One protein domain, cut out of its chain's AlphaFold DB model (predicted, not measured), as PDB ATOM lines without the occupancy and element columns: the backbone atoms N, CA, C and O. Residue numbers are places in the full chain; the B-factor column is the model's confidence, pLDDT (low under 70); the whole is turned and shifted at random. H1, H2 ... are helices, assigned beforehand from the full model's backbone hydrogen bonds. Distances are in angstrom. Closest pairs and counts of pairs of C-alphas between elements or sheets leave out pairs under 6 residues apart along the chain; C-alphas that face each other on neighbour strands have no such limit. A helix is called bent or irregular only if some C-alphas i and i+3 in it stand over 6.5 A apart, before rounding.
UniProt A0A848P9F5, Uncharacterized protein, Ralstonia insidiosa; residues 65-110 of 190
ATOM      1  N   ASP A  65      43.391  48.666  16.141       75.38
ATOM      2  CA  ASP A  65      43.058  48.407  14.743       75.38
ATOM      3  C   ASP A  65      43.732  47.110  14.255       75.38
ATOM      4  O   ASP A  65      44.797  46.712  14.734       75.38
ATOM      5  N   GLN A  66      43.123  46.427  13.285       72.19
ATOM      6  CA  GLN A  66      43.698  45.219  12.691       72.19
ATOM      7  C   GLN A  66      45.036  45.518  12.000       72.19
ATOM      8  O   GLN A  66      45.962  44.706  12.072       72.19
ATOM      9  N   HIS A  67      45.162  46.684  11.360       72.38
ATOM     10  CA  HIS A  67      46.407  47.089  10.714       72.38
ATOM     11  C   HIS A  67      47.511  47.395  11.737       72.38
ATOM     12  O   HIS A  67      48.659  46.993  11.548       72.38
ATOM     13  N   GLU A  68      47.150  48.041  12.848       71.75
ATOM     14  CA  GLU A  68      48.040  48.318  13.980       71.75
ATOM     15  C   GLU A  68      48.605  47.017  14.575       71.75
ATOM     16  O   GLU A  68      49.822  46.854  14.670       71.75
ATOM     17  N   LEU A  69      47.738  46.041  14.870       79.62
ATOM     18  CA  LEU A  69      48.142  44.719  15.367       79.62
ATOM     19  C   LEU A  69      49.047  43.973  14.391       79.62
ATOM     20  O   LEU A  69      50.069  43.420  14.794       79.62
ATOM     21  N   ALA A  70      48.694  43.962  13.105       74.38
ATOM     22  CA  ALA A  70      49.506  43.318  12.080       74.38
ATOM     23  C   ALA A  70      50.888  43.979  11.948       74.38
ATOM     24  O   ALA A  70      51.879  43.290  11.716       74.38
ATOM     25  N   SER A  71      50.965  45.302  12.110       76.44
ATOM     26  CA  SER A  71      52.222  46.051  12.091       76.44
ATOM     27  C   SER A  71      53.115  45.687  13.278       76.44
ATOM     28  O   SER A  71      54.290  45.371  13.094       76.44
ATOM     29  N   ILE A  72      52.544  45.636  14.485       79.38
ATOM     30  CA  ILE A  72      53.257  45.225  15.701       79.38
ATOM     31  C   ILE A  72      53.750  43.778  15.570       79.38
ATOM     32  O   ILE A  72      54.905  43.496  15.867       79.38
ATOM     33  N   ALA A  73      52.907  42.872  15.066       77.44
ATOM     34  CA  ALA A  73      53.213  41.442  14.989       77.44
ATOM     35  C   ALA A  73      54.378  41.121  14.043       77.44
ATOM     36  O   ALA A  73      55.072  40.124  14.239       77.44
ATOM     37  N   ARG A  74      54.577  41.948  13.007       75.19
ATOM     38  CA  ARG A  74      55.661  41.801  12.022       75.19
ATOM     39  C   ARG A  74      57.007  42.324  12.515       75.19
ATOM     40  O   ARG A  74      58.023  42.019  11.895       75.19
ATOM     41  N   ARG A  75      57.032  43.140  13.571       79.56
ATOM     42  CA  ARG A  75      58.277  43.647  14.154       79.56
ATOM     43  C   ARG A  75      58.896  42.578  15.047       79.56
ATOM     44  O   ARG A  75      58.187  41.784  15.655       79.56
ATOM     45  N   GLN A  76      60.221  42.594  15.153       81.25
ATOM     46  CA  GLN A  76      60.917  41.823  16.174       81.25
ATOM     47  C   GLN A  76      60.733  42.534  17.517       81.25
ATOM     48  O   GLN A  76      61.283  43.616  17.719       81.25
ATOM     49  N   LEU A  77      59.918  41.951  18.396       83.69
ATOM     50  CA  LEU A  77      59.607  42.533  19.699       83.69
ATOM     51  C   LEU A  77      60.702  42.225  20.725       83.69
ATOM     52  O   LEU A  77      61.251  41.124  20.761       83.69
ATOM     53  N   THR A  78      60.985  43.201  21.582       82.88
ATOM     54  CA  THR A  78      61.952  43.127  22.683       82.88
ATOM     55  C   THR A  78      61.264  43.435  24.016       82.88
ATOM     56  O   THR A  78      60.179  44.011  24.013       82.88
ATOM     57  N   PRO A  79      61.871  43.137  25.182       82.50
ATOM     58  CA  PRO A  79      61.260  43.457  26.477       82.50
ATOM     59  C   PRO A  79      60.853  44.932  26.658       82.50
ATOM     60  O   PRO A  79      59.925  45.224  27.409       82.50
ATOM     61  N   VAL A  80      61.490  45.865  25.939       82.94
ATOM     62  CA  VAL A  80      61.125  47.296  25.934       82.94
ATOM     63  C   VAL A  80      59.725  47.535  25.349       82.94
ATOM     64  O   VAL A  80      59.056  48.496  25.717       82.94
ATOM     65  N   ASP A  81      59.245  46.641  24.486       85.31
ATOM     66  CA  ASP A  81      57.955  46.739  23.803       85.31
ATOM     67  C   ASP A  81      56.774  46.194  24.639       85.31
ATOM     68  O   ASP A  81      55.620  46.278  24.209       85.31
ATOM     69  N   ILE A  82      57.020  45.659  25.846       85.12
ATOM     70  CA  ILE A  82      55.973  45.111  26.734       85.12
ATOM     71  C   ILE A  82      54.838  46.118  27.008       85.12
ATOM     72  O   ILE A  82      53.675  45.732  26.858       85.12
ATOM     73  N   PRO A  83      55.098  47.398  27.356       84.94
ATOM     74  CA  PRO A  83      54.025  48.362  27.608       84.94
ATOM     75  C   PRO A  83      53.113  48.577  26.393       84.94
ATOM     76  O   PRO A  83      51.901  48.687  26.549       84.94
ATOM     77  N   MET A  84      53.678  48.574  25.181       84.56
ATOM     78  CA  MET A  84      52.919  48.704  23.933       84.56
ATOM     79  C   MET A  84      52.015  47.486  23.696       84.56
ATOM     80  O   MET A  84      50.864  47.649  23.295       84.56
ATOM     81  N   LEU A  85      52.503  46.266  23.956       87.81
ATOM     82  CA  LEU A  85      51.677  45.060  23.849       87.81
ATOM     83  C   LEU A  85      50.505  45.094  24.842       87.81
ATOM     84  O   LEU A  85      49.376  44.784  24.466       87.81
ATOM     85  N   LEU A  86      50.765  45.477  26.094       86.81
ATOM     86  CA  LEU A  86      49.727  45.574  27.124       86.81
ATOM     87  C   LEU A  86      48.668  46.622  26.768       86.81
ATOM     88  O   LEU A  86      47.477  46.361  26.937       86.81
ATOM     89  N   ASP A  87      49.082  47.762  26.213       83.00
ATOM     90  CA  ASP A  87      48.168  48.783  25.699       83.00
ATOM     91  C   ASP A  87      47.292  48.250  24.548       83.00
ATOM     92  O   ASP A  87      46.070  48.411  24.563       83.00
ATOM     93  N   ALA A  88      47.884  47.525  23.593       84.62
ATOM     94  CA  ALA A  88      47.150  46.918  22.482       84.62
ATOM     95  C   ALA A  88      46.144  45.839  22.936       84.62
ATOM     96  O   ALA A  88      45.081  45.700  22.321       84.62
ATOM     97  N   ILE A  89      46.453  45.091  24.003       88.06
ATOM     98  CA  ILE A  89      45.527  44.134  24.630       88.06
ATOM     99  C   ILE A  89      44.400  44.877  25.353       88.06
ATOM    100  O   ILE A  89      43.235  44.528  25.179       88.06
ATOM    101  N   ALA A  90      44.721  45.916  26.127       84.31
ATOM    102  CA  ALA A  90      43.733  46.697  26.871       84.31
ATOM    103  C   ALA A  90      42.730  47.410  25.945       84.31
ATOM    104  O   ALA A  90      41.559  47.550  26.288       84.31
ATOM    105  N   ARG A  91      43.168  47.810  24.746       81.44
ATOM    106  CA  ARG A  91      42.331  48.383  23.677       81.44
ATOM    107  C   ARG A  91      41.651  47.337  22.788       81.44
ATOM    108  O   ARG A  91      41.047  47.690  21.772       81.44
ATOM    109  N   ASN A  92      41.713  46.051  23.128       85.94
ATOM    110  CA  ASN A  92      41.090  45.022  22.312       85.94
ATOM    111  C   ASN A  92      39.552  45.030  22.423       85.94
ATOM    112  O   ASN A  92      39.007  44.676  23.461       85.94
ATOM    113  N   ALA A  93      38.863  45.343  21.322       81.25
ATOM    114  CA  ALA A  93      37.397  45.325  21.244       81.25
ATOM    115  C   ALA A  93      36.814  44.164  20.411       81.25
ATOM    116  O   ALA A  93      35.600  44.087  20.266       81.25
ATOM    117  N   MET A  94      37.650  43.290  19.825       80.25
ATOM    118  CA  MET A  94      37.175  42.124  19.055       80.25
ATOM    119  C   MET A  94      37.298  40.828  19.858       80.25
ATOM    120  O   MET A  94      38.100  40.745  20.794       80.25
ATOM    121  N   ASP A  95      36.564  39.803  19.420       86.44
ATOM    122  CA  ASP A  95      36.535  38.485  20.048       86.44
ATOM    123  C   ASP A  95      37.928  37.887  20.245       86.44
ATOM    124  O   ASP A  95      38.800  37.912  19.364       86.44
ATOM    125  N   TRP A  96      38.118  37.295  21.424       88.31
ATOM    126  CA  TRP A  96      39.386  36.689  21.811       88.31
ATOM    127  C   TRP A  96      39.762  35.503  20.921       88.31
ATOM    128  O   TRP A  96      40.942  35.297  20.661       88.31
ATOM    129  N   GLU A  97      38.788  34.777  20.371       90.19
ATOM    130  CA  GLU A  97      39.064  33.716  19.393       90.19
ATOM    131  C   GLU A  97      39.754  34.251  18.132       90.19
ATOM    132  O   GLU A  97      40.622  33.590  17.567       90.19
ATOM    133  N   THR A  98      39.436  35.485  17.725       86.38
ATOM    134  CA  THR A  98      40.026  36.102  16.531       86.38
ATOM    135  C   THR A  98      41.406  36.700  16.814       86.38
ATOM    136  O   THR A  98      42.321  36.558  16.003       86.38
ATOM    137  N   ARG A  99      41.588  37.394  17.950       86.00
ATOM    138  CA  ARG A  99      42.832  38.146  18.245       86.00
ATOM    139  C   ARG A  99      43.790  37.476  19.218       86.00
ATOM    140  O   ARG A  99      44.983  37.780  19.187       86.00
ATOM    141  N   GLY A 100      43.308  36.548  20.035       88.62
ATOM    142  CA  GLY A 100      44.107  35.788  20.995       88.62
ATOM    143  C   GLY A 100      45.342  35.131  20.372       88.62
ATOM    144  O   GLY A 100      46.430  35.302  20.924       88.62
ATOM    145  N   PRO A 101      45.248  34.476  19.195       91.19
ATOM    146  CA  PRO A 101      46.419  33.895  18.532       91.19
ATOM    147  C   PRO A 101      47.509  34.921  18.184       91.19
ATOM    148  O   PRO A 101      48.697  34.620  18.287       91.19
ATOM    149  N   ILE A 102      47.125  36.148  17.817       88.69
ATOM    150  CA  ILE A 102      48.068  37.224  17.479       88.69
ATOM    151  C   ILE A 102      48.796  37.695  18.743       88.69
ATOM    152  O   ILE A 102      50.024  37.777  18.751       88.69
ATOM    153  N   PHE A 103      48.059  37.948  19.827       92.00
ATOM    154  CA  PHE A 103      48.660  38.335  21.106       92.00
ATOM    155  C   PHE A 103      49.555  37.237  21.681       92.00
ATOM    156  O   PHE A 103      50.635  37.535  22.188       92.00
ATOM    157  N   ALA A 104      49.158  35.970  21.545       90.88
ATOM    158  CA  ALA A 104      49.977  34.833  21.950       90.88
ATOM    159  C   ALA A 104      51.298  34.781  21.169       90.88
ATOM    160  O   ALA A 104      52.358  34.596  21.768       90.88
ATOM    161  N   ALA A 105      51.265  35.009  19.852       88.94
ATOM    162  CA  ALA A 105      52.472  35.067  19.031       88.94
ATOM    163  C   ALA A 105      53.398  36.229  19.434       88.94
ATOM    164  O   ALA A 105      54.614  36.046  19.499       88.94
ATOM    165  N   MET A 106      52.844  37.407  19.743       89.81
ATOM    166  CA  MET A 106      53.615  38.553  20.244       89.81
ATOM    167  C   MET A 106      54.246  38.256  21.612       89.81
ATOM    168  O   MET A 106      55.444  38.466  21.800       89.81
ATOM    169  N   ALA A 107      53.473  37.709  22.553       90.00
ATOM    170  CA  ALA A 107      53.959  37.333  23.877       90.00
ATOM    171  C   ALA A 107      55.062  36.265  23.802       90.00
ATOM    172  O   ALA A 107      56.051  36.355  24.524       90.00
ATOM    173  N   ALA A 108      54.937  35.300  22.886       87.75
ATOM    174  CA  ALA A 108      55.951  34.279  22.649       87.75
ATOM    175  C   ALA A 108      57.272  34.847  22.107       87.75
ATOM    176  O   ALA A 108      58.322  34.255  22.335       87.75
ATOM    177  N   GLN A 109      57.254  35.972  21.384       86.38
ATOM    178  CA  GLN A 109      58.487  36.660  20.983       86.38
ATOM    179  C   GLN A 109      59.161  37.333  22.181       86.38
ATOM    180  O   GLN A 109      60.376  37.236  22.323       86.38
ATOM    181  N   LEU A 110      58.368  37.958  23.054       85.31
ATOM    182  CA  LEU A 110      58.843  38.664  24.248       85.31
ATOM    183  C   LEU A 110      59.344  37.732  25.356       85.31
ATOM    184  O   LEU A 110      60.206  38.120  26.136       85.31
TER     185      LEU A 110
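What this domain is: This is residues 65 to 110 of the 190 residues of an uncharacterized protein of Ralstonia insidiosa (UniProt A0A848P9F5). The longest helix, H3, lies side by side with H2 in a helical hairpin, and the shorter H1 runs lengthwise beside the two, so that the three helix centres make a triangle, as in a small three-helix bundle. The bundle is only partly knit: H1 packs on residues 102 to 106 of H3 but comes merely close to H2. The printed part has 46 residues, with three named helices in the order H1, H2, H3 and no named strand, and its class is all helix. It is compact, with a radius of gyration of the C-alphas of 9.7 A, and elongated in outline, with spans of 26 by 16 by 16 A.

Where its parts are: H3 is residues 96 to 110, Trp 96 to Leu 110, and measures 19.7 A from first to last C-alpha. It begins at C-alpha 96 at (39.386, 36.689, 21.811) and ends at C-alpha 110 at (58.843, 38.664, 24.248). H2 is residues 79 to 90, Pro 79 to Ala 90, 17.8 A from first to last C-alpha. H1 is residues 66 to 74, 12.5 A from first to last C-alpha, and begins at C-alpha 66 at (43.698, 45.219, 12.691). H2 and H3 are irregular: C-alphas 80 and 83 of H2 are 7.4 A apart, and C-alphas 98 and 101 of H3 are 7.1 A apart.

How they stand to each other: H3 touches both other helices. H3 and H2 form a helical hairpin and run opposite ways at a shallow tilt of 11 degrees. Their closest C-alphas are those of Pro 79 and Leu 110, 5.8 A apart, and their centres are 11.8 A apart. H3 touches H1 with residues 102 to 106 alone. The closest C-alphas of H1 and H3 are those of Ala 73 and Met 106, 6.0 A apart. These two helices run the same way at a shallow tilt of 28 degrees. H1 and H2 are close but not clearly touching, with the C-alphas of Leu 69 and Ala 88 the closest at 7.5 A. They run opposite ways at a shallow tilt of 21 degrees. In H1 every O i to N i+4 pair is within hydrogen-bond range, while 6 of 8 are in H2 and 9 of 11 in H3.

The domain as a whole: The two C-alphas farthest apart are those of Val 80 and Asp 95, 26.8 A. The first and last printed C-alphas, of Asp 65 and Leu 110, are 20.8 A apart. The printed part has no cut. The links from H1 to H2 and from H2 to H3 are tight, with 4 and 5 residues between the helices. The mean pLDDT of the printed part is 83.6, and no printed residue is under 70; the mean is 75 in H1 and 89 in H3.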